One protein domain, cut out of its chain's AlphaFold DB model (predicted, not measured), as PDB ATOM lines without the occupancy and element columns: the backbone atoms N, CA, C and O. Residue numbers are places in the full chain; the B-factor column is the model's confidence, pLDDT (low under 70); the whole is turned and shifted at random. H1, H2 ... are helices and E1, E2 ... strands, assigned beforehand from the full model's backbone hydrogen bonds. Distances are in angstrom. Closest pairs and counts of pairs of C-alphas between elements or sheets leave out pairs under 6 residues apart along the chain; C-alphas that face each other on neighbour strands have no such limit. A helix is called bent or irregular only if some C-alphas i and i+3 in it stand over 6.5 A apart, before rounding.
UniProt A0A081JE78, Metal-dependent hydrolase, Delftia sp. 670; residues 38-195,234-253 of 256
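This is residues 38 to 195 and 234 to 253 of the 256 residues of the protein "Metal-dependent hydrolase" of Delftia sp. 670 (UniProt A0A081JE78). A strongly twisted three-stranded sheet has H3 and H5 over one face, and its E2-E3 hairpin reaches to one end of an elongated model. H5 lies near the middle, H7 runs from it toward H1 and H2 at the other end, and the bent helix H8 lies at the margin, touching no helix. The printed 178 residues hold, along the chain, H1 H2 H3 E1 E2 E3 H4 H5 H6 H7 H8; the class is mixed, helices and strands, and the sheet, order E1 E3 E2, is mixed too. The whole is compact, with a radius of gyration of the C-alphas of 17.1 A, and spans 58 by 35 by 27 A.

In the sheet, E1 (residues 96 to 102) and E3 (125 to 135) are parallel, with N 102 and O 134 within hydrogen-bond range at 2.8 A. E3 and E2 (114 to 122) form an antiparallel hairpin, with N 114 and O 133 at 3.2 A. H3 (75 to 89) and H5 (143 to 155) are on the same face, giving two layers, helices on one face of a sheet. H3 is over E1 at a height over the sheet of 9.4 A, and H5 over E3 at 9.8 A. H4 (136 to 140) only grazes the sheet; it is irregular, but only just, with C-alphas 137 and 140 6.51 A apart. H7 (177 to 193) is the hub. It touches H5 at a steep tilt of 63 degrees, opposite ways; the closest C-alphas are those of Met 148 and Tyr 177, 6.0 A. It touches H2 (57 to 65), closest at Ala 58 and Trp 190, C-alphas 6.9 A apart, and only just touches H1 (43 to 54), with 3 pairs of C-alphas within 8 A, the closest being Leu 53 and Trp 190, 6.5 A. H6 (164 to 173) touches H5, closest at the C-alphas of Val 151 and Cys 170, 5.9 A, and touches H7 only at the corner, only just, with 3 pairs within 8 A, closest at the C-alphas of Thr 171 and Tyr 177, 5.5 A. H8 (234 to 252), one helix by its hydrogen bonds, is bent, with C-alphas 241 and 244 7.3 A apart; its arms H8a and H8b stand at 71 degrees, only just about perpendicular. In H1, H2, H3, H5, H6 and H7 every O i to N i+4 pair is within hydrogen-bond range; H8a has 2 of 4, H8b 4 of 5, and H4 0 of 1, with 1 of 2 O i to N i+3 pairs.

H1 begins at C-alpha 43 (19.606, -32.639, -5.424). E3 is 31.1 A long, H7 24.1 A, E2 23.3 A and H3 21.2 A. H8b, residues 244 to 252, ends at C-alpha 252 (4.795, -33.100, 0.852).

The C-alphas farthest apart, Asp 55 and Ser 124, are 59.6 A apart. Residues 196 to 233 are not printed, with 26.2 A between C-alphas 195 and 234. The link E1 to E2 is long. pLDDT is under 70 at residues 104 to 129, 195 and 234 to 253.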
ATOM      1  N   LEU A  38      21.009 -27.541   3.555       84.19
ATOM      2  CA  LEU A  38      20.245 -27.646   2.307       84.19
ATOM      3  C   LEU A  38      19.834 -29.093   1.995       84.19
ATOM      4  O   LEU A  38      19.398 -29.375   0.880       84.19
ATOM      5  N   SER A  39      19.941 -30.009   2.964       83.00
ATOM      6  CA  SER A  39      19.667 -31.439   2.765       83.00
ATOM      7  C   SER A  39      18.232 -31.728   2.314       83.00
ATOM      8  O   SER A  39      18.014 -32.678   1.571       83.00
ATOM      9  N   ALA A  40      17.272 -30.894   2.728       80.62
ATOM     10  CA  ALA A  40      15.859 -31.003   2.358       80.62
ATOM     11  C   ALA A  40      15.537 -30.455   0.950       80.62
ATOM     12  O   ALA A  40      14.430 -30.645   0.454       80.62
ATOM     13  N   TYR A  41      16.478 -29.768   0.292       83.69
ATOM     14  CA  TYR A  41      16.256 -29.204  -1.043       83.69
ATOM     15  C   TYR A  41      16.570 -30.223  -2.147       83.69
ATOM     16  O   TYR A  41      17.405 -31.106  -1.948       83.69
ATOM     17  N   PRO A  42      15.986 -30.092  -3.354       87.69
ATOM     18  CA  PRO A  42      16.253 -31.009  -4.460       87.69
ATOM     19  C   PRO A  42      17.745 -31.135  -4.796       87.69
ATOM     20  O   PRO A  42      18.465 -30.133  -4.847       87.69
ATOM     21  N   ALA A  43      18.199 -32.349  -5.126       84.75
ATOM     22  CA  ALA A  43      19.606 -32.639  -5.424       84.75
ATOM     23  C   ALA A  43      20.195 -31.732  -6.520       84.75
ATOM     24  O   ALA A  43      21.334 -31.284  -6.412       84.75
ATOM     25  N   ALA A  44      19.402 -31.381  -7.539       85.81
ATOM     26  CA  ALA A  44      19.818 -30.456  -8.593       85.81
ATOM     27  C   ALA A  44      20.185 -29.060  -8.055       85.81
ATOM     28  O   ALA A  44      21.139 -28.449  -8.537       85.81
ATOM     29  N   LEU A  45      19.454 -28.558  -7.053       86.75
ATOM     30  CA  LEU A  45      19.766 -27.285  -6.402       86.75
ATOM     31  C   LEU A  45      21.007 -27.421  -5.519       86.75
ATOM     32  O   LEU A  45      21.890 -26.570  -5.577       86.75
ATOM     33  N   GLN A  46      21.118 -28.516  -4.764       87.31
ATOM     34  CA  GLN A  46      22.306 -28.794  -3.956       87.31
ATOM     35  C   GLN A  46      23.582 -28.839  -4.815       87.31
ATOM     36  O   GLN A  46      24.605 -28.275  -4.434       87.31
ATOM     37  N   SER A  47      23.533 -29.464  -5.995       86.81
ATOM     38  CA  SER A  47      24.662 -29.500  -6.937       86.81
ATOM     39  C   SER A  47      25.028 -28.113  -7.467       86.81
ATOM     40  O   SER A  47      26.210 -27.778  -7.542       86.81
ATOM     41  N   GLN A  48      24.037 -27.270  -7.771       87.25
ATOM     42  CA  GLN A  48      24.292 -25.882  -8.171       87.25
ATOM     43  C   GLN A  48      24.945 -25.075  -7.049       87.25
ATOM     44  O   GLN A  48      25.913 -24.359  -7.300       87.25
ATOM     45  N   VAL A  49      24.458 -25.223  -5.813       88.69
ATOM     46  CA  VAL A  49      25.041 -24.553  -4.646       88.69
ATOM     47  C   VAL A  49      26.478 -25.014  -4.413       88.69
ATOM     48  O   VAL A  49      27.343 -24.172  -4.195       88.69
ATOM     49  N   ARG A  50      26.775 -26.315  -4.542       88.12
ATOM     50  CA  ARG A  50      28.158 -26.820  -4.470       88.12
ATOM     51  C   ARG A  50      29.068 -26.151  -5.500       88.12
ATOM     52  O   ARG A  50      30.138 -25.678  -5.133       88.12
ATOM     53  N   GLY A  51      28.620 -26.038  -6.752       86.81
ATOM     54  CA  GLY A  51      29.366 -25.319  -7.789       86.81
ATOM     55  C   GLY A  51      29.566 -23.835  -7.460       86.81
ATOM     56  O   GLY A  51      30.649 -23.294  -7.657       86.81
ATOM     57  N   TRP A  52      28.548 -23.176  -6.902       88.62
ATOM     58  CA  TRP A  52      28.630 -21.772  -6.483       88.62
ATOM     59  C   TRP A  52      29.592 -21.535  -5.321       88.62
ATOM     60  O   TRP A  52      30.267 -20.504  -5.304       88.62
ATOM     61  N   LEU A  53      29.645 -22.464  -4.367       87.69
ATOM     62  CA  LEU A  53      30.593 -22.430  -3.257       87.69
ATOM     63  C   LEU A  53      32.024 -22.653  -3.759       87.69
ATOM     64  O   LEU A  53      32.901 -21.873  -3.415       87.69
ATOM     65  N   ALA A  54      32.235 -23.637  -4.639       84.56
ATOM     66  CA  ALA A  54      33.543 -23.927  -5.230       84.56
ATOM     67  C   ALA A  54      34.098 -22.778  -6.095       84.56
ATOM     68  O   ALA A  54      35.310 -22.620  -6.222       84.56
ATOM     69  N   ASP A  55      33.214 -21.983  -6.704       84.56
ATOM     70  CA  ASP A  55      33.569 -20.845  -7.555       84.56
ATOM     71  C   ASP A  55      33.656 -19.500  -6.799       84.56
ATOM     72  O   ASP A  55      33.788 -18.462  -7.451       84.56
ATOM     73  N   ASP A  56      33.524 -19.483  -5.465       81.81
ATOM     74  CA  ASP A  56      33.438 -18.267  -4.628       81.81
ATOM     75  C   ASP A  56      32.320 -17.280  -5.059       81.81
ATOM     76  O   ASP A  56      32.302 -16.102  -4.692       81.81
ATOM     77  N   LYS A  57      31.330 -17.747  -5.832       87.62
ATOM     78  CA  LYS A  57      30.213 -16.921  -6.334       87.62
ATOM     79  C   LYS A  57      29.197 -16.597  -5.244       87.62
ATOM     80  O   LYS A  57      28.551 -15.551  -5.302       87.62
ATOM     81  N   ALA A  58      29.050 -17.493  -4.266       86.25
ATOM     82  CA  ALA A  58      28.106 -17.335  -3.164       86.25
ATOM     83  C   ALA A  58      28.402 -16.079  -2.327       86.25
ATOM     84  O   ALA A  58      27.482 -15.316  -2.045       86.25
ATOM     85  N   GLU A  59      29.674 -15.821  -2.006       85.62
ATOM     86  CA  GLU A  59      30.097 -14.653  -1.219       85.62
ATOM     87  C   GLU A  59      29.716 -13.340  -1.909       85.62
ATOM     88  O   GLU A  59      29.003 -12.514  -1.343       85.62
ATOM     89  N   ALA A  60      30.135 -13.179  -3.168       86.38
ATOM     90  CA  ALA A  60      29.874 -11.969  -3.940       86.38
ATOM     91  C   ALA A  60      28.370 -11.712  -4.120       86.38
ATOM     92  O   ALA A  60      27.916 -10.567  -4.101       86.38
ATOM     93  N   TRP A  61      27.581 -12.774  -4.291       89.62
ATOM     94  CA  TRP A  61      26.136 -12.653  -4.416       89.62
ATOM     95  C   TRP A  61      25.467 -12.247  -3.097       89.62
ATOM     96  O   TRP A  61      24.618 -11.352  -3.114       89.62
ATOM     97  N   LEU A  62      25.874 -12.852  -1.974       88.25
ATOM     98  CA  LEU A  62      25.363 -12.533  -0.639       88.25
ATOM     99  C   LEU A  62      25.701 -11.091  -0.244       88.25
ATOM    100  O   LEU A  62      24.799 -10.357   0.149       88.25
ATOM    101  N   LEU A  63      26.951 -10.656  -0.434       86.44
ATOM    102  CA  LEU A  63      27.384  -9.288  -0.118       86.44
ATOM    103  C   LEU A  63      26.664  -8.237  -0.958       86.44
ATOM    104  O   LEU A  63      26.299  -7.180  -0.458       86.44
ATOM    105  N   ARG A  64      26.412  -8.530  -2.236       89.31
ATOM    106  CA  ARG A  64      25.666  -7.611  -3.095       89.31
ATOM    107  C   ARG A  64      24.199  -7.500  -2.684       89.31
ATOM    108  O   ARG A  64      23.611  -6.436  -2.848       89.31
ATOM    109  N   LYS A  65      23.585  -8.603  -2.244       88.81
ATOM    110  CA  LYS A  65      22.157  -8.627  -1.903       88.81
ATOM    111  C   LYS A  65      21.885  -8.089  -0.497       88.81
ATOM    112  O   LYS A  65      20.879  -7.418  -0.304       88.81
ATOM    113  N   HIS A  66      22.780  -8.357   0.445       89.75
ATOM    114  CA  HIS A  66      22.623  -8.020   1.854       89.75
ATOM    115  C   HIS A  66      23.882  -7.326   2.384       89.75
ATOM    116  O   HIS A  66      24.622  -7.950   3.124       89.75
ATOM    117  N   PRO A  67      24.174  -6.074   2.006       83.25
ATOM    118  CA  PRO A  67      25.495  -5.462   2.206       83.25
ATOM    119  C   PRO A  67      25.845  -5.107   3.657       83.25
ATOM    120  O   PRO A  67      27.015  -4.891   3.969       83.25
ATOM    121  N   GLU A  68      24.866  -5.037   4.560       85.56
ATOM    122  CA  GLU A  68      25.074  -4.540   5.919       85.56
ATOM    123  C   GLU A  68      24.537  -5.502   6.977       85.56
ATOM    124  O   GLU A  68      23.446  -6.063   6.854       85.56
ATOM    125  N   ALA A  69      25.317  -5.662   8.046       89.06
ATOM    126  CA  ALA A  69      24.884  -6.350   9.254       89.06
ATOM    127  C   ALA A  69      23.963  -5.448  10.084       89.06
ATOM    128  O   ALA A  69      24.150  -4.233  10.134       89.06
ATOM    129  N   HIS A  70      23.023  -6.040  10.817       91.19
ATOM    130  CA  HIS A  70      22.120  -5.267  11.666       91.19
ATOM    131  C   HIS A  70      22.795  -4.702  12.933       91.19
ATOM    132  O   HIS A  70      23.832  -5.180  13.411       91.19
ATOM    133  N   ALA A  71      22.139  -3.717  13.552       91.31
ATOM    134  CA  ALA A  71      22.581  -3.090  14.802       91.31
ATOM    135  C   ALA A  71      22.184  -3.867  16.078       91.31
ATOM    136  O   ALA A  71      22.724  -3.613  17.155       91.31
ATOM    137  N   VAL A  72      21.270  -4.839  15.977       93.12
ATOM    138  CA  VAL A  72      20.750  -5.619  17.115       93.12
ATOM    139  C   VAL A  72      21.816  -6.591  17.641       93.12
ATOM    140  O   VAL A  72      21.971  -7.689  17.131       93.12
ATOM    141  N   ARG A  73      22.624  -6.190  18.626       90.94
ATOM    142  CA  ARG A  73      23.785  -6.993  19.093       90.94
ATOM    143  C   ARG A  73      23.722  -7.406  20.561       90.94
ATOM    144  O   ARG A  73      24.537  -8.214  21.021       90.94
ATOM    145  N   THR A  74      22.754  -6.862  21.289       93.81
ATOM    146  CA  THR A  74      22.528  -7.116  22.715       93.81
ATOM    147  C   THR A  74      21.213  -7.858  22.921       93.81
ATOM    148  O   THR A  74      20.296  -7.725  22.109       93.81
ATOM    149  N   ASP A  75      21.100  -8.603  24.018       92.75
ATOM    150  CA  ASP A  75      19.861  -9.311  24.360       92.75
ATOM    151  C   ASP A  75      18.696  -8.331  24.552       92.75
ATOM    152  O   ASP A  75      17.586  -8.609  24.114       92.75
ATOM    153  N   LYS A  76      18.966  -7.138  25.104       94.19
ATOM    154  CA  LYS A  76      17.975  -6.063  25.228       94.19
ATOM    155  C   LYS A  76      17.458  -5.607  23.864       94.19
ATOM    156  O   LYS A  76      16.263  -5.675  23.617       94.19
ATOM    157  N   SER A  77      18.361  -5.222  22.958       95.31
ATOM    158  CA  SER A  77      17.960  -4.809  21.606       95.31
ATOM    159  C   SER A  77      17.220  -5.919  20.860       95.31
ATOM    160  O   SER A  77      16.348  -5.636  20.046       95.31
ATOM    161  N   LEU A  78      17.575  -7.183  21.119       94.12
ATOM    162  CA  LEU A  78      16.899  -8.316  20.508       94.12
ATOM    163  C   LEU A  78      15.488  -8.485  21.070       94.12
ATOM    164  O   LEU A  78      14.563  -8.697  20.296       94.12
ATOM    165  N   TYR A  79      15.316  -8.361  22.384       94.38
ATOM    166  CA  TYR A  79      13.999  -8.377  23.010       94.38
ATOM    167  C   TYR A  79      13.092  -7.303  22.407       94.38
ATOM    168  O   TYR A  79      12.011  -7.633  21.928       94.38
ATOM    169  N   ASP A  80      13.565  -6.055  22.346       95.00
ATOM    170  CA  ASP A  80      12.802  -4.928  21.797       95.00
ATOM    171  C   ASP A  80      12.418  -5.179  20.326       95.00
ATOM    172  O   ASP A  80      11.282  -4.942  19.914       95.00
ATOM    173  N   TYR A  81      13.347  -5.729  19.535       95.75
ATOM    174  CA  TYR A  81      13.114  -6.078  18.133       95.75
ATOM    175  C   TYR A  81      12.039  -7.164  17.965       95.75
ATOM    176  O   TYR A  81      11.129  -7.031  17.142       95.75
ATOM    177  N   VAL A  82      12.130  -8.240  18.751       93.62
ATOM    178  CA  VAL A  82      11.183  -9.360  18.704       93.62
ATOM    179  C   VAL A  82       9.806  -8.929  19.205       93.62
ATOM    180  O   VAL A  82       8.800  -9.272  18.586       93.62
ATOM    181  N   ASP A  83       9.744  -8.152  20.287       93.25
ATOM    182  CA  ASP A  83       8.481  -7.683  20.851       93.25
ATOM    183  C   ASP A  83       7.762  -6.710  19.907       93.25
ATOM    184  O   ASP A  83       6.559  -6.851  19.684       93.25
ATOM    185  N   ALA A  84       8.498  -5.817  19.236       94.50
ATOM    186  CA  ALA A  84       7.939  -4.955  18.196       94.50
ATOM    187  C   ALA A  84       7.361  -5.758  17.015       94.50
ATOM    188  O   ALA A  84       6.298  -5.422  16.487       94.50
ATOM    189  N   LEU A  85       8.028  -6.837  16.586       94.50
ATOM    190  CA  LEU A  85       7.525  -7.694  15.507       94.50
ATOM    191  C   LEU A  85       6.292  -8.498  15.953       94.50
ATOM    192  O   LEU A  85       5.284  -8.527  15.242       94.50
ATOM    193  N   LYS A  86       6.318  -9.052  17.170       93.75
ATOM    194  CA  LYS A  86       5.166  -9.718  17.790       93.75
ATOM    195  C   LYS A  86       3.974  -8.768  17.917       93.75
ATOM    196  O   LYS A  86       2.863  -9.147  17.571       93.75
ATOM    197  N   GLY A  87       4.178  -7.529  18.361       92.81
ATOM    198  CA  GLY A  87       3.110  -6.533  18.497       92.81
ATOM    199  C   GLY A  87       2.434  -6.177  17.168       92.81
ATOM    200  O   GLY A  87       1.231  -5.902  17.136       92.81
ATOM    201  N   ARG A  88       3.176  -6.237  16.054       93.81
ATOM    202  CA  ARG A  88       2.634  -5.992  14.710       93.81
ATOM    203  C   ARG A  88       1.751  -7.130  14.203       93.81
ATOM    204  O   ARG A  88       0.683  -6.846  13.669       93.81
ATOM    205  N   HIS A  89       2.156  -8.386  14.399       92.81
ATOM    206  CA  HIS A  89       1.510  -9.533  13.743       92.81
ATOM    207  C   HIS A  89       0.757 -10.484  14.687       92.81
ATOM    208  O   HIS A  89      -0.149 -11.200  14.271       92.81
ATOM    209  N   LEU A  90       1.101 -10.494  15.974       90.25
ATOM    210  CA  LEU A  90       0.706 -11.512  16.950       90.25
ATOM    211  C   LEU A  90       0.221 -10.894  18.272       90.25
ATOM    212  O   LEU A  90       0.605 -11.329  19.358       90.25
ATOM    213  N   ARG A  91      -0.678  -9.905  18.197       83.06
ATOM    214  CA  ARG A  91      -1.184  -9.143  19.362       83.06
ATOM    215  C   ARG A  91      -1.706  -9.997  20.530       83.06
ATOM    216  O   ARG A  91      -1.619  -9.565  21.671       83.06
ATOM    217  N   ASN A  92      -2.180 -11.215  20.255       81.00
ATOM    218  CA  ASN A  92      -2.761 -12.126  21.251       81.00
ATOM    219  C   ASN A  92      -1.876 -13.349  21.579       81.00
ATOM    220  O   ASN A  92      -2.359 -14.295  22.189       81.00
ATOM    221  N   ALA A  93      -0.606 -13.387  21.159       77.31
ATOM    222  CA  ALA A  93       0.265 -14.566  21.312       77.31
ATOM    223  C   ALA A  93       1.005 -14.657  22.667       77.31
ATOM    224  O   ALA A  93       2.055 -15.286  22.762       77.31
ATOM    225  N   GLY A  94       0.471 -14.028  23.718       76.75
ATOM    226  CA  GLY A  94       1.056 -14.057  25.061       76.75
ATOM    227  C   GLY A  94       2.304 -13.180  25.246       76.75
ATOM    228  O   GLY A  94       2.749 -12.436  24.364       76.75
ATOM    229  N   THR A  95       2.860 -13.227  26.458       81.38
ATOM    230  CA  THR A  95       4.062 -12.471  26.834       81.38
ATOM    231  C   THR A  95       5.330 -13.241  26.489       81.38
ATOM    232  O   THR A  95       5.400 -14.456  26.665       81.38
ATOM    233  N   LEU A  96       6.360 -12.521  26.035       85.19
ATOM    234  CA  LEU A  96       7.692 -13.086  25.843       85.19
ATOM    235  C   LEU A  96       8.435 -13.027  27.173       85.19
ATOM    236  O   LEU A  96       8.724 -11.942  27.679       85.19
ATOM    237  N   ASN A  97       8.744 -14.191  27.737       86.56
ATOM    238  CA  ASN A  97       9.362 -14.280  29.058       86.56
ATOM    239  C   ASN A  97      10.875 -14.090  28.983       86.56
ATOM    240  O   ASN A  97      11.486 -13.586  29.924       86.56
ATOM    241  N   LYS A  98      11.489 -14.515  27.876       87.50
ATOM    242  CA  LYS A  98      12.918 -14.346  27.642       87.50
ATOM    243  C   LYS A  98      13.218 -14.330  26.154       87.50
ATOM    244  O   LYS A  98      12.756 -15.200  25.421       87.50
ATOM    245  N   VAL A  99      14.045 -13.380  25.743       89.94
ATOM    246  CA  VAL A  99      14.637 -13.327  24.407       89.94
ATOM    247  C   VAL A  99      16.127 -13.076  24.590       89.94
ATOM    248  O   VAL A  99      16.498 -12.128  25.279       89.94
ATOM    249  N   ALA A 100      16.982 -13.945  24.056       90.19
ATOM    250  CA  ALA A 100      18.428 -13.816  24.234       90.19
ATOM    251  C   ALA A 100      19.218 -14.461  23.094       90.19
ATOM    252  O   ALA A 100      18.754 -15.411  22.455       90.19
ATOM    253  N   TYR A 101      20.446 -13.984  22.890       87.75
ATOM    254  CA  TYR A 101      21.409 -14.693  22.060       87.75
ATOM    255  C   TYR A 101      22.047 -15.851  22.834       87.75
ATOM    256  O   TYR A 101      22.485 -15.690  23.972       87.75
ATOM    257  N   ASP A 102      22.171 -17.013  22.198       83.12
ATOM    258  CA  ASP A 102      22.804 -18.194  22.782       83.12
ATOM    259  C   ASP A 102      23.967 -18.667  21.900       83.12
ATOM    260  O   ASP A 102      23.819 -18.928  20.705       83.12
ATOM    261  N   GLY A 103      25.159 -18.761  22.490       76.12
ATOM    262  CA  GLY A 103      26.367 -19.234  21.807       76.12
ATOM    263  C   GLY A 103      26.466 -20.757  21.692       76.12
ATOM    264  O   GLY A 103      27.394 -21.250  21.057       76.12
ATOM    265  N   ARG A 104      25.553 -21.506  22.326       67.00
ATOM    266  CA  ARG A 104      25.515 -22.978  22.283       67.00
ATOM    267  C   ARG A 104      24.535 -23.525  21.248       67.00
ATOM    268  O   ARG A 104      24.545 -24.727  21.002       67.00
ATOM    269  N   ILE A 105      23.688 -22.675  20.661       67.81
ATOM    270  CA  ILE A 105      22.747 -23.102  19.625       67.81
ATOM    271  C   ILE A 105      23.528 -23.391  18.349       67.81
ATOM    272  O   ILE A 105      24.059 -22.488  17.701       67.81
ATOM    273  N   HIS A 106      23.578 -24.673  18.005       57.94
ATOM    274  CA  HIS A 106      24.010 -25.137  16.701       57.94
ATOM    275  C   HIS A 106      22.786 -25.166  15.792       57.94
ATOM    276  O   HIS A 106      21.853 -25.931  16.027       57.94
ATOM    277  N   VAL A 107      22.786 -24.318  14.766       63.06
ATOM    278  CA  VAL A 107      21.761 -24.353  13.722       63.06
ATOM    279  C   VAL A 107      21.981 -25.643  12.941       63.06
ATOM    280  O   VAL A 107      23.002 -25.786  12.281       63.06
ATOM    281  N   VAL A 108      21.091 -26.627  13.061       52.34
ATOM    282  CA  VAL A 108      21.181 -27.886  12.304       52.34
ATOM    283  C   VAL A 108      19.782 -28.299  11.841       52.34
ATOM    284  O   VAL A 108      18.828 -28.237  12.613       52.34
ATOM    285  N   HIS A 109      19.689 -28.714  10.571       50.97
ATOM    286  CA  HIS A 109      18.522 -29.233   9.832       50.97
ATOM    287  C   HIS A 109      17.230 -28.383   9.869       50.97
ATOM    288  O   HIS A 109      16.880 -27.809   8.834       50.97
ATOM    289  N   ASN A 110      16.567 -28.264  11.025       48.88
ATOM    290  CA  ASN A 110      15.297 -27.542  11.227       48.88
ATOM    291  C   ASN A 110      15.346 -26.471  12.334       48.88
ATOM    292  O   ASN A 110      14.383 -25.732  12.506       48.88
ATOM    293  N   ALA A 111      16.448 -26.363  13.080       53.41
ATOM    294  CA  ALA A 111      16.574 -25.418  14.188       53.41
ATOM    295  C   ALA A 111      17.214 -24.101  13.718       53.41
ATOM    296  O   ALA A 111      18.391 -23.852  13.984       53.41
ATOM    297  N   LEU A 112      16.468 -23.278  12.967       59.44
ATOM    298  CA  LEU A 112      16.901 -21.909  12.618       59.44
ATOM    299  C   LEU A 112      16.992 -21.006  13.864       59.44
ATOM    300  O   LEU A 112      17.819 -20.094  13.915       59.44
ATOM    301  N   GLY A 113      16.235 -21.352  14.900       52.06
ATOM    302  CA  GLY A 113      16.427 -20.974  16.290       52.06
ATOM    303  C   GLY A 113      15.984 -22.117  17.207       52.06
ATOM    304  O   GLY A 113      15.625 -23.207  16.753       52.06
ATOM    305  N   LEU A 114      16.100 -21.898  18.516       50.03
ATOM    306  CA  LEU A 114      15.595 -22.834  19.516       50.03
ATOM    307  C   LEU A 114      14.429 -22.173  20.258       50.03
ATOM    308  O   LEU A 114      14.649 -21.463  21.246       50.03
ATOM    309  N   HIS A 115      13.197 -22.467  19.840       49.72
ATOM    310  CA  HIS A 115      12.013 -22.230  20.659       49.72
ATOM    311  C   HIS A 115      11.885 -23.362  21.681       49.72
ATOM    312  O   HIS A 115      11.452 -24.470  21.370       49.72
ATOM    313  N   THR A 116      12.288 -23.117  22.929       44.84
ATOM    314  CA  THR A 116      12.013 -24.076  24.008       44.84
ATOM    315  C   THR A 116      10.771 -23.624  24.762       44.84
ATOM    316  O   THR A 116      10.848 -22.751  25.626       44.84
ATOM    317  N   ARG A 117       9.624 -24.256  24.495       46.25
ATOM    318  CA  ARG A 117       8.441 -24.140  25.357       46.25
ATOM    319  C   ARG A 117       8.708 -24.909  26.654       46.25
ATOM    320  O   ARG A 117       8.429 -26.100  26.749       46.25
ATOM    321  N   ARG A 118       9.274 -24.252  27.673       38.78
ATOM    322  CA  ARG A 118       9.343 -24.850  29.016       38.78
ATOM    323  C   ARG A 118       8.002 -24.652  29.718       38.78
ATOM    324  O   ARG A 118       7.652 -23.537  30.107       38.78
ATOM    325  N   ALA A 119       7.262 -25.743  29.894       35.78
ATOM    326  CA  ALA A 119       6.152 -25.793  30.833       35.78
ATOM    327  C   ALA A 119       6.732 -25.812  32.254       35.78
ATOM    328  O   ALA A 119       7.443 -26.745  32.625       35.78
ATOM    329  N   VAL A 120       6.474 -24.765  33.038       43.75
ATOM    330  CA  VAL A 120       6.807 -24.755  34.466       43.75
ATOM    331  C   VAL A 120       5.509 -24.967  35.232       43.75
ATOM    332  O   VAL A 120       4.572 -24.175  35.108       43.75
ATOM    333  N   VAL A 121       5.448 -26.049  36.008       42.44
ATOM    334  CA  VAL A 121       4.346 -26.321  36.934       42.44
ATOM    335  C   VAL A 121       4.547 -25.418  38.149       42.44
ATOM    336  O   VAL A 121       5.505 -25.595  38.898       42.44
ATOM    337  N   GLN A 122       3.686 -24.416  38.332       38.38
ATOM    338  CA  GLN A 122       3.673 -23.595  39.544       38.38
ATOM    339  C   GLN A 122       2.328 -23.830  40.243       38.38
ATOM    340  O   GLN A 122       1.319 -23.209  39.914       38.38
ATOM    341  N   GLY A 123       2.296 -24.804  41.158       61.91
ATOM    342  CA  GLY A 123       1.051 -25.317  41.743       61.91
ATOM    343  C   GLY A 123       0.248 -26.173  40.752       61.91
ATOM    344  O   GLY A 123       0.827 -26.909  39.962       61.91
ATOM    345  N   SER A 124      -1.083 -26.073  40.761       52.28
ATOM    346  CA  SER A 124      -1.992 -26.810  39.859       52.28
ATOM    347  C   SER A 124      -2.160 -26.184  38.462       52.28
ATOM    348  O   SER A 124      -2.972 -26.659  37.670       52.28
ATOM    349  N   ARG A 125      -1.415 -25.115  38.134       48.19
ATOM    350  CA  ARG A 125      -1.503 -24.405  36.846       48.19
ATOM    351  C   ARG A 125      -0.210 -24.544  36.039       48.19
ATOM    352  O   ARG A 125       0.885 -24.261  36.524       48.19
ATOM    353  N   LEU A 126      -0.360 -24.958  34.781       48.75
ATOM    354  CA  LEU A 126       0.708 -25.000  33.785       48.75
ATOM    355  C   LEU A 126       0.877 -23.605  33.176       48.75
ATOM    356  O   LEU A 126       0.076 -23.193  32.341       48.75
ATOM    357  N   ASN A 127       1.926 -22.883  33.568       53.00
ATOM    358  CA  ASN A 127       2.289 -21.627  32.915       53.00
ATOM    359  C   ASN A 127       3.320 -21.931  31.822       53.00
ATOM    360  O   ASN A 127       4.482 -22.238  32.107       53.00
ATOM    361  N   ALA A 128       2.894 -21.869  30.558       56.66
ATOM    362  CA  ALA A 128       3.809 -21.947  29.426       56.66
ATOM    363  C   ALA A 128       4.653 -20.664  29.386       56.66
ATOM    364  O   ALA A 128       4.117 -19.569  29.240       56.66
ATOM    365  N   ARG A 129       5.974 -20.787  29.555       69.31
ATOM    366  CA  ARG A 129       6.895 -19.656  29.395       69.31
ATOM    367  C   ARG A 129       7.416 -19.653  27.965       69.31
ATOM    368  O   ARG A 129       8.048 -20.621  27.545       69.31
ATOM    369  N   HIS A 130       7.158 -18.574  27.232       79.12
ATOM    370  CA  HIS A 130       7.680 -18.403  25.880       79.12
ATOM    371  C   HIS A 130       9.104 -17.842  25.957       79.12
ATOM    372  O   HIS A 130       9.306 -16.668  26.278       79.12
ATOM    373  N   GLU A 131      10.093 -18.700  25.702       86.12
ATOM    374  CA  GLU A 131      11.501 -18.316  25.574       86.12
ATOM    375  C   GLU A 131      11.940 -18.434  24.111       86.12
ATOM    376  O   GLU A 131      11.780 -19.487  23.494       86.12
ATOM    377  N   ILE A 132      12.519 -17.362  23.569       86.56
ATOM    378  CA  ILE A 132      13.106 -17.332  22.227       86.56
ATOM    379  C   ILE A 132      14.619 -17.215  22.371       86.56
ATOM    380  O   ILE A 132      15.129 -16.319  23.052       86.56
ATOM    381  N   ARG A 133      15.353 -18.120  21.726       86.12
ATOM    382  CA  ARG A 133      16.814 -18.087  21.711       86.12
ATOM    383  C   ARG A 133      17.339 -18.119  20.291       86.12
ATOM    384  O   ARG A 133      17.036 -19.031  19.527       86.12
ATOM    385  N   ILE A 134      18.177 -17.137  19.974       86.81
ATOM    386  CA  ILE A 134      18.779 -16.981  18.649       86.81
ATOM    387  C   ILE A 134      20.275 -17.263  18.745       86.81
ATOM    388  O   ILE A 134      20.939 -16.814  19.676       86.81
ATOM    389  N   GLY A 135      20.833 -17.995  17.780       85.19
ATOM    390  CA  GLY A 135      22.269 -18.269  17.739       85.19
ATOM    391  C   GLY A 135      23.100 -16.980  17.761       85.19
ATOM    392  O   GLY A 135      22.854 -16.056  16.987       85.19
ATOM    393  N   ALA A 136      24.124 -16.910  18.616       85.62
ATOM    394  CA  ALA A 136      24.985 -15.725  18.721       85.62
ATOM    395  C   ALA A 136      25.709 -15.374  17.404       85.62
ATOM    396  O   ALA A 136      26.099 -14.222  17.208       85.62
ATOM    397  N   LEU A 137      25.840 -16.339  16.486       83.88
ATOM    398  CA  LEU A 137      26.373 -16.136  15.135       83.88
ATOM    399  C   LEU A 137      25.569 -15.096  14.337       83.88
ATOM    400  O   LEU A 137      26.126 -14.371  13.516       83.88
ATOM    401  N   PHE A 138      24.271 -14.973  14.624       88.19
ATOM    402  CA  PHE A 138      23.396 -14.047  13.925       88.19
ATOM    403  C   PHE A 138      23.575 -12.601  14.373       88.19
ATOM    404  O   PHE A 138      23.082 -11.728  13.687       88.19
ATOM    405  N   LYS A 139      24.353 -12.299  15.425       88.31
ATOM    406  CA  LYS A 139      24.661 -10.905  15.816       88.31
ATOM    407  C   LYS A 139      25.313 -10.080  14.706       88.31
ATOM    408  O   LYS A 139      25.277  -8.853  14.748       88.31
ATOM    409  N   GLN A 140      25.975 -10.755  13.772       86.25
ATOM    410  CA  GLN A 140      26.633 -10.137  12.628       86.25
ATOM    411  C   GLN A 140      25.872 -10.394  11.326       86.25
ATOM    412  O   GLN A 140      26.372 -10.039  10.272       86.25
ATOM    413  N   ALA A 141      24.701 -11.026  11.359       88.38
ATOM    414  CA  ALA A 141      23.952 -11.289  10.145       88.38
ATOM    415  C   ALA A 141      23.294 -10.003   9.606       88.38
ATOM    416  O   ALA A 141      23.077  -9.038  10.347       88.38
ATOM    417  N   PRO A 142      22.942  -9.983   8.315       92.81
ATOM    418  CA  PRO A 142      22.029  -8.994   7.768       92.81
ATOM    419  C   PRO A 142      20.680  -8.952   8.488       92.81
ATOM    420  O   PRO A 142      20.180  -9.973   8.968       92.81
ATOM    421  N   GLU A 143      20.052  -7.776   8.510       93.25
ATOM    422  CA  GLU A 143      18.750  -7.582   9.164       93.25
ATOM    423  C   GLU A 143      17.667  -8.506   8.597       93.25
ATOM    424  O   GLU A 143      16.876  -9.061   9.354       93.25
ATOM    425  N   ALA A 144      17.663  -8.734   7.281       93.44
ATOM    426  CA  ALA A 144      16.692  -9.611   6.633       93.44
ATOM    427  C   ALA A 144      16.743 -11.047   7.187       93.44
ATOM    428  O   ALA A 144      15.704 -11.675   7.387       93.44
ATOM    429  N   PHE A 145      17.938 -11.552   7.506       92.25
ATOM    430  CA  PHE A 145      18.094 -12.878   8.104       92.25
ATOM    431  C   PHE A 145      17.632 -12.893   9.555       92.25
ATOM    432  O   PHE A 145      16.909 -13.806   9.942       92.25
ATOM    433  N   LEU A 146      17.980 -11.866  10.340       92.62
ATOM    434  CA  LEU A 146      17.468 -11.738  11.704       92.62
ATOM    435  C   LEU A 146      15.938 -11.691  11.711       92.62
ATOM    436  O   LEU A 146      15.311 -12.391  12.497       92.62
ATOM    437  N   ARG A 147      15.330 -10.899  10.824       94.56
ATOM    438  CA  ARG A 147      13.874 -10.798  10.707       94.56
ATOM    439  C   ARG A 147      13.244 -12.137  10.367       94.56
ATOM    440  O   ARG A 147      12.313 -12.530  11.057       94.56
ATOM    441  N   MET A 148      13.770 -12.839   9.367       93.88
ATOM    442  CA  MET A 148      13.256 -14.150   8.977       93.88
ATOM    443  C   MET A 148      13.341 -15.153  10.136       93.88
ATOM    444  O   MET A 148      12.347 -15.812  10.429       93.88
ATOM    445  N   ILE A 149      14.470 -15.205  10.857       91.69
ATOM    446  CA  ILE A 149      14.617 -16.064  12.046       91.69
ATOM    447  C   ILE A 149      13.587 -15.683  13.108       91.69
ATOM    448  O   ILE A 149      12.906 -16.544  13.644       91.69
ATOM    449  N   VAL A 150      13.427 -14.394  13.405       92.88
ATOM    450  CA  VAL A 150      12.451 -13.950  14.405       92.88
ATOM    451  C   VAL A 150      11.024 -14.303  13.988       92.88
ATOM    452  O   VAL A 150      10.257 -14.758  14.828       92.88
ATOM    453  N   VAL A 151      10.667 -14.141  12.713       93.75
ATOM    454  CA  VAL A 151       9.366 -14.567  12.178       93.75
ATOM    455  C   VAL A 151       9.159 -16.068  12.366       93.75
ATOM    456  O   VAL A 151       8.102 -16.463  12.852       93.75
ATOM    457  N   HIS A 152      10.172 -16.884  12.065       91.62
ATOM    458  CA  HIS A 152      10.138 -18.330  12.289       91.62
ATOM    459  C   HIS A 152       9.853 -18.665  13.759       91.62
ATOM    460  O   HIS A 152       8.922 -19.404  14.071       91.62
ATOM    461  N   GLU A 153      10.615 -18.077  14.683       89.31
ATOM    462  CA  GLU A 153      10.460 -18.328  16.120       89.31
ATOM    463  C   GLU A 153       9.137 -17.790  16.683       89.31
ATOM    464  O   GLU A 153       8.579 -18.356  17.621       89.31
ATOM    465  N   LEU A 154       8.613 -16.698  16.124       91.00
ATOM    466  CA  LEU A 154       7.313 -16.151  16.504       91.00
ATOM    467  C   LEU A 154       6.154 -17.017  16.003       91.00
ATOM    468  O   LEU A 154       5.151 -17.137  16.707       91.00
ATOM    469  N   ALA A 155       6.278 -17.631  14.826       90.56
ATOM    470  CA  ALA A 155       5.262 -18.543  14.309       90.56
ATOM    471  C   ALA A 155       5.079 -19.763  15.231       90.56
ATOM    472  O   ALA A 155       3.937 -20.134  15.505       90.56
ATOM    473  N   HIS A 156       6.167 -20.257  15.843       87.00
ATOM    474  CA  HIS A 156       6.143 -21.328  16.858       87.00
ATOM    475  C   HIS A 156       5.303 -21.025  18.104       87.00
ATOM    476  O   HIS A 156       4.936 -21.935  18.847       87.00
ATOM    477  N   LEU A 157       4.953 -19.758  18.354       86.56
ATOM    478  CA  LEU A 157       4.043 -19.404  19.449       86.56
ATOM    479  C   LEU A 157       2.605 -19.876  19.196       86.56
ATOM    480  O   LEU A 157       1.850 -20.039  20.157       86.56
ATOM    481  N   ARG A 158       2.216 -20.048  17.927       86.75
ATOM    482  CA  ARG A 158       0.878 -20.495  17.513       86.75
ATOM    483  C   ARG A 158       0.907 -21.874  16.872       86.75
ATOM    484  O   ARG A 158       0.092 -22.707  17.244       86.75
ATOM    485  N   GLU A 159       1.862 -22.092  15.977       89.12
ATOM    486  CA  GLU A 159       1.992 -23.306  15.176       89.12
ATOM    487  C   GLU A 159       3.288 -24.026  15.579       89.12
ATOM    488  O   GLU A 159       4.363 -23.585  15.184       89.12
ATOM    489  N   PRO A 160       3.235 -25.074  16.420       82.56
ATOM    490  CA  PRO A 160       4.439 -25.728  16.944       82.56
ATOM    491  C   PRO A 160       5.168 -26.593  15.905       82.56
ATOM    492  O   PRO A 160       6.361 -26.857  16.059       82.56
ATOM    493  N   ASP A 161       4.447 -27.046  14.879       81.75
ATOM    494  CA  ASP A 161       4.949 -27.933  13.837       81.75
ATOM    495  C   ASP A 161       5.147 -27.156  12.533       81.75
ATOM    496  O   ASP A 161       4.400 -26.231  12.221       81.75
ATOM    497  N   HIS A 162       6.148 -27.536  11.738       85.81
ATOM    498  CA  HIS A 162       6.460 -26.898  10.451       85.81
ATOM    499  C   HIS A 162       5.519 -27.357   9.329       85.81
ATOM    500  O   HIS A 162       5.963 -27.893   8.312       85.81
ATOM    501  N   ASP A 163       4.220 -27.160   9.524       87.25
ATOM    502  CA  ASP A 163       3.172 -27.540   8.587       87.25
ATOM    503  C   ASP A 163       2.746 -26.375   7.667       87.25
ATOM    504  O   ASP A 163       3.354 -25.301   7.612       87.25
ATOM    505  N   LYS A 164       1.673 -26.583   6.899       89.62
ATOM    506  CA  LYS A 164       1.142 -25.558   5.996       89.62
ATOM    507  C   LYS A 164       0.695 -24.293   6.745       89.62
ATOM    508  O   LYS A 164       0.886 -23.199   6.214       89.62
ATOM    509  N   ALA A 165       0.103 -24.424   7.933       91.31
ATOM    510  CA  ALA A 165      -0.358 -23.285   8.723       91.31
ATOM    511  C   ALA A 165       0.834 -22.463   9.235       91.31
ATOM    512  O   ALA A 165       0.827 -21.234   9.115       91.31
ATOM    513  N   PHE A 166       1.904 -23.131   9.674       90.06
ATOM    514  CA  PHE A 166       3.158 -22.485  10.058       90.06
ATOM    515  C   PHE A 166       3.741 -21.629   8.929       90.06
ATOM    516  O   PHE A 166       4.023 -20.443   9.121       90.06
ATOM    517  N   TYR A 167       3.897 -22.191   7.726       90.31
ATOM    518  CA  TYR A 167       4.477 -21.447   6.600       90.31
ATOM    519  C   TYR A 167       3.576 -20.311   6.109       90.31
ATOM    520  O   TYR A 167       4.077 -19.253   5.714       90.31
ATOM    521  N   GLN A 168       2.254 -20.481   6.182       92.94
ATOM    522  CA  GLN A 168       1.307 -19.401   5.905       92.94
ATOM    523  C   GLN A 168       1.456 -18.252   6.902       92.94
ATOM    524  O   GLN A 168       1.495 -17.090   6.495       92.94
ATOM    525  N   LEU A 169       1.588 -18.562   8.194       93.56
ATOM    526  CA  LEU A 169       1.795 -17.557   9.229       93.56
ATOM    527  C   LEU A 169       3.138 -16.833   9.052       93.56
ATOM    528  O   LEU A 169       3.190 -15.604   9.132       93.56
ATOM    529  N   CYS A 170       4.205 -17.568   8.743       92.94
ATOM    530  CA  CYS A 170       5.505 -16.990   8.413       92.94
ATOM    531  C   CYS A 170       5.419 -16.026   7.219       92.94
ATOM    532  O   CYS A 170       5.877 -14.889   7.316       92.94
ATOM    533  N   THR A 171       4.766 -16.437   6.130       94.69
ATOM    534  CA  THR A 171       4.606 -15.618   4.914       94.69
ATOM    535  C   THR A 171       3.709 -14.398   5.144       94.69
ATOM    536  O   THR A 171       3.910 -13.347   4.541       94.69
ATOM    537  N   HIS A 172       2.734 -14.498   6.052       95.25
ATOM    538  CA  HIS A 172       1.928 -13.353   6.472       95.25
ATOM    539  C   HIS A 172       2.758 -12.292   7.217       95.25
ATOM    540  O   HIS A 172       2.508 -11.096   7.065       95.25
ATOM    541  N   MET A 173       3.739 -12.714   8.023       94.81
ATOM    542  CA  MET A 173       4.630 -11.803   8.749       94.81
ATOM    543  C   MET A 173       5.778 -11.262   7.884       94.81
ATOM    544  O   MET A 173       6.173 -10.110   8.044       94.81
ATOM    545  N   GLU A 174       6.311 -12.075   6.973       96.12
ATOM    546  CA  GLU A 174       7.385 -11.718   6.043       96.12
ATOM    547  C   GLU A 174       7.089 -12.328   4.660       96.12
ATOM    548  O   GLU A 174       7.305 -13.524   4.462       96.12
ATOM    549  N   PRO A 175       6.597 -11.538   3.687       95.50
ATOM    550  CA  PRO A 175       6.213 -12.045   2.367       95.50
ATOM    551  C   PRO A 175       7.341 -12.763   1.614       95.50
ATOM    552  O   PRO A 175       7.077 -13.686   0.847       95.50
ATOM    553  N   GLU A 176       8.603 -12.386   1.852       94.06
ATOM    554  CA  GLU A 176       9.770 -13.019   1.225       94.06
ATOM    555  C   GLU A 176      10.346 -14.172   2.077       94.06
ATOM    556  O   GLU A 176      11.479 -14.603   1.849       94.06
ATOM    557  N   TYR A 177       9.594 -14.691   3.059       93.25
ATOM    558  CA  TYR A 177      10.065 -15.654   4.062       93.25
ATOM    559  C   TYR A 177      10.821 -16.843   3.452       93.25
ATOM    560  O   TYR A 177      11.968 -17.093   3.819       93.25
ATOM    561  N   HIS A 178      10.234 -17.538   2.475       88.75
ATOM    562  CA  HIS A 178      10.856 -18.718   1.861       88.75
ATOM    563  C   HIS A 178      12.160 -18.391   1.123       88.75
ATOM    564  O   HIS A 178      13.108 -19.183   1.118       88.75
ATOM    565  N   GLN A 179      12.219 -17.213   0.502       90.69
ATOM    566  CA  GLN A 179      13.420 -16.749  -0.179       90.69
ATOM    567  C   GLN A 179      14.518 -16.434   0.840       90.69
ATOM    568  O   GLN A 179      15.661 -16.861   0.664       90.69
ATOM    569  N   LEU A 180      14.172 -15.732   1.919       91.88
ATOM    570  CA  LEU A 180      15.096 -15.408   3.001       91.88
ATOM    571  C   LEU A 180      15.567 -16.657   3.756       91.88
ATOM    572  O   LEU A 180      16.738 -16.731   4.124       91.88
ATOM    573  N   GLU A 181      14.708 -17.662   3.936       90.44
ATOM    574  CA  GLU A 181      15.077 -18.953   4.521       90.44
ATOM    575  C   GLU A 181      16.144 -19.655   3.677       90.44
ATOM    576  O   GLU A 181      17.186 -20.069   4.197       90.44
ATOM    577  N   PHE A 182      15.921 -19.760   2.365       90.44
ATOM    578  CA  PHE A 182      16.909 -20.343   1.463       90.44
ATOM    579  C   PHE A 182      18.234 -19.570   1.503       90.44
ATOM    580  O   PHE A 182      19.306 -20.173   1.568       90.44
ATOM    581  N   GLU A 183      18.176 -18.239   1.475       91.38
ATOM    582  CA  GLU A 183      19.363 -17.383   1.507       91.38
ATOM    583  C   GLU A 183      20.147 -17.516   2.804       91.38
ATOM    584  O   GLU A 183      21.376 -17.573   2.764       91.38
ATOM    585  N   LEU A 184      19.452 -17.641   3.934       90.38
ATOM    586  CA  LEU A 184      20.089 -17.928   5.207       90.38
ATOM    587  C   LEU A 184      20.787 -19.288   5.168       90.38
ATOM    588  O   LEU A 184      21.945 -19.392   5.564       90.38
ATOM    589  N   ARG A 185      20.125 -20.334   4.662       88.38
ATOM    590  CA  ARG A 185      20.728 -21.673   4.549       88.38
ATOM    591  C   ARG A 185      21.954 -21.665   3.629       88.38
ATOM    592  O   ARG A 185      22.962 -22.286   3.960       88.38
ATOM    593  N   LEU A 186      21.915 -20.907   2.531       89.62
ATOM    594  CA  LEU A 186      23.072 -20.676   1.662       89.62
ATOM    595  C   LEU A 186      24.201 -19.933   2.393       89.62
ATOM    596  O   LEU A 186      25.364 -20.317   2.267       89.62
ATOM    597  N   TYR A 187      23.872 -18.901   3.172       88.31
ATOM    598  CA  TYR A 187      24.828 -18.157   3.994       88.31
ATOM    599  C   TYR A 187      25.516 -19.057   5.030       88.31
ATOM    600  O   TYR A 187      26.742 -19.033   5.139       88.31
ATOM    601  N   LEU A 188      24.760 -19.910   5.728       86.56
ATOM    602  CA  LEU A 188      25.298 -20.900   6.668       86.56
ATOM    603  C   LEU A 188      26.234 -21.898   5.965       86.56
ATOM    604  O   LEU A 188      27.347 -22.133   6.433       86.56
ATOM    605  N   SER A 189      25.832 -22.423   4.801       87.81
ATOM    606  CA  SER A 189      26.683 -23.299   3.984       87.81
ATOM    607  C   SER A 189      27.982 -22.622   3.544       87.81
ATOM    608  O   SER A 189      29.036 -23.256   3.555       87.81
ATOM    609  N   TRP A 190      27.932 -21.345   3.168       87.56
ATOM    610  CA  TRP A 190      29.122 -20.584   2.792       87.56
ATOM    611  C   TRP A 190      30.048 -20.305   3.986       87.56
ATOM    612  O   TRP A 190      31.268 -20.446   3.852       87.56
ATOM    613  N   MET A 191      29.508 -19.979   5.164       82.81
ATOM    614  CA  MET A 191      30.320 -19.818   6.378       82.81
ATOM    615  C   MET A 191      31.060 -21.109   6.736       82.81
ATOM    616  O   MET A 191      32.272 -21.085   6.954       82.81
ATOM    617  N   ASP A 192      30.372 -22.250   6.697       82.88
ATOM    618  CA  ASP A 192      31.008 -23.538   6.974       82.88
ATOM    619  C   ASP A 192      32.034 -23.928   5.899       82.88
ATOM    620  O   ASP A 192      33.109 -24.435   6.234       82.88
ATOM    621  N   HIS A 193      31.757 -23.643   4.620       82.12
ATOM    622  CA  HIS A 193      32.680 -23.918   3.513       82.12
ATOM    623  C   HIS A 193      33.953 -23.063   3.568       82.12
ATOM    624  O   HIS A 193      35.053 -23.571   3.363       82.12
ATOM    625  N   SER A 194      33.828 -21.772   3.881       74.88
ATOM    626  CA  SER A 194      34.952 -20.824   3.919       74.88
ATOM    627  C   SER A 194      35.918 -21.051   5.091       74.88
ATOM    628  O   SER A 194      36.865 -20.286   5.273       74.88
ATOM    629  N   GLY A 195      35.708 -22.096   5.901       61.72
ATOM    630  CA  GLY A 195      36.509 -22.370   7.092       61.72
ATOM    631  C   GLY A 195      36.217 -21.407   8.243       61.72
ATOM    632  O   GLY A 195      36.845 -21.516   9.299       61.72
ATOM    633  N   SER A 234      20.836 -15.579 -12.906       43.91
ATOM    634  CA  SER A 234      20.604 -17.031 -13.004       43.91
ATOM    635  C   SER A 234      19.913 -17.697 -11.804       43.91
ATOM    636  O   SER A 234      19.085 -18.569 -12.035       43.91
ATOM    637  N   LEU A 235      20.156 -17.295 -10.547       41.94
ATOM    638  CA  LEU A 235      19.448 -17.902  -9.397       41.94
ATOM    639  C   LEU A 235      18.054 -17.308  -9.156       41.94
ATOM    640  O   LEU A 235      17.117 -18.044  -8.861       41.94
ATOM    641  N   GLN A 236      17.886 -15.996  -9.356       44.03
ATOM    642  CA  GLN A 236      16.595 -15.320  -9.149       44.03
ATOM    643  C   GLN A 236      15.516 -15.806 -10.137       44.03
ATOM    644  O   GLN A 236      14.360 -15.978  -9.754       44.03
ATOM    645  N   GLY A 237      15.889 -16.077 -11.397       37.69
ATOM    646  CA  GLY A 237      14.971 -16.623 -12.407       37.69
ATOM    647  C   GLY A 237      14.588 -18.091 -12.170       37.69
ATOM    648  O   GLY A 237      13.468 -18.496 -12.485       37.69
ATOM    649  N   LEU A 238      15.485 -18.875 -11.561       40.25
ATOM    650  CA  LEU A 238      15.241 -20.282 -11.238       40.25
ATOM    651  C   LEU A 238      14.312 -20.444 -10.021       40.25
ATOM    652  O   LEU A 238      13.573 -21.421  -9.950       40.25
ATOM    653  N   GLN A 239      14.322 -19.486  -9.088       45.28
ATOM    654  CA  GLN A 239      13.468 -19.497  -7.895       45.28
ATOM    655  C   GLN A 239      12.077 -18.903  -8.138       45.28
ATOM    656  O   GLN A 239      11.112 -19.458  -7.634       45.28
ATOM    657  N   ARG A 240      11.915 -17.862  -8.970       43.47
ATOM    658  CA  ARG A 240      10.570 -17.323  -9.280       43.47
ATOM    659  C   ARG A 240       9.678 -18.297 -10.058       43.47
ATOM    660  O   ARG A 240       8.475 -18.308  -9.851       43.47
ATOM    661  N   SER A 241      10.263 -19.135 -10.916       34.91
ATOM    662  CA  SER A 241       9.535 -20.168 -11.673       34.91
ATOM    663  C   SER A 241       9.323 -21.473 -10.890       34.91
ATOM    664  O   SER A 241       8.435 -22.248 -11.228       34.91
ATOM    665  N   ARG A 242      10.104 -21.710  -9.825       44.41
ATOM    666  CA  ARG A 242      10.021 -22.908  -8.965       44.41
ATOM    667  C   ARG A 242       9.525 -22.628  -7.545       44.41
ATOM    668  O   ARG A 242       9.403 -23.573  -6.777       44.41
ATOM    669  N   GLY A 243       9.218 -21.380  -7.190       36.66
ATOM    670  CA  GLY A 243       8.707 -20.984  -5.871       36.66
ATOM    671  C   GLY A 243       7.421 -21.726  -5.514       36.66
ATOM    672  O   GLY A 243       7.342 -22.329  -4.452       36.66
ATOM    673  N   HIS A 244       6.504 -21.860  -6.477       37.44
ATOM    674  CA  HIS A 244       5.317 -22.715  -6.345       37.44
ATOM    675  C   HIS A 244       5.620 -24.217  -6.234       37.44
ATOM    676  O   HIS A 244       4.805 -24.976  -5.725       37.44
ATOM    677  N   GLN A 245       6.776 -24.686  -6.707       34.72
ATOM    678  CA  GLN A 245       7.160 -26.097  -6.617       34.72
ATOM    679  C   GLN A 245       7.921 -26.404  -5.313       34.72
ATOM    680  O   GLN A 245       7.875 -27.532  -4.828       34.72
ATOM    681  N   LEU A 246       8.571 -25.395  -4.717       39.12
ATOM    682  CA  LEU A 246       9.151 -25.437  -3.370       39.12
ATOM    683  C   LEU A 246       8.056 -25.414  -2.287       39.12
ATOM    684  O   LEU A 246       8.175 -26.183  -1.333       39.12
ATOM    685  N   ASP A 247       6.964 -24.659  -2.499       40.03
ATOM    686  CA  ASP A 247       5.721 -24.723  -1.696       40.03
ATOM    687  C   ASP A 247       5.224 -26.171  -1.545       40.03
ATOM    688  O   ASP A 247       4.849 -26.621  -0.465       40.03
ATOM    689  N   LEU A 248       5.267 -26.939  -2.638       34.50
ATOM    690  CA  LEU A 248       4.811 -28.327  -2.677       34.50
ATOM    691  C   LEU A 248       5.826 -29.327  -2.106       34.50
ATOM    692  O   LEU A 248       5.409 -30.359  -1.596       34.50
ATOM    693  N   ALA A 249       7.132 -29.056  -2.170       33.69
ATOM    694  CA  ALA A 249       8.154 -29.979  -1.669       33.69
ATOM    695  C   ALA A 249       8.281 -29.946  -0.136       33.69
ATOM    696  O   ALA A 249       8.405 -31.006   0.475       33.69
ATOM    697  N   LEU A 250       8.185 -28.764   0.490       38.66
ATOM    698  CA  LEU A 250       8.128 -28.661   1.955       38.66
ATOM    699  C   LEU A 250       6.792 -29.172   2.518       38.66
ATOM    700  O   LEU A 250       6.797 -29.848   3.540       38.66
ATOM    701  N   CYS A 251       5.669 -28.956   1.818       33.16
ATOM    702  CA  CYS A 251       4.358 -29.474   2.239       33.16
ATOM    703  C   CYS A 251       4.168 -30.993   2.031       33.16
ATOM    704  O   CYS A 251       3.276 -31.571   2.642       33.16
ATOM    705  N   ARG A 252       4.943 -31.656   1.157       32.66
ATOM    706  CA  ARG A 252       4.795 -33.100   0.852       32.66
ATOM    707  C   ARG A 252       5.768 -34.014   1.606       32.66
ATOM    708  O   ARG A 252       5.660 -35.228   1.478       32.66
ATOM    709  N   GLY A 253       6.720 -33.461   2.358       31.95
ATOM    710  CA  GLY A 253       7.779 -34.229   3.028       31.95
ATOM    711  C   GLY A 253       7.442 -34.772   4.423       31.95
ATOM    712  O   GLY A 253       8.277 -35.459   5.003       31.95
TER     713      GLY A 253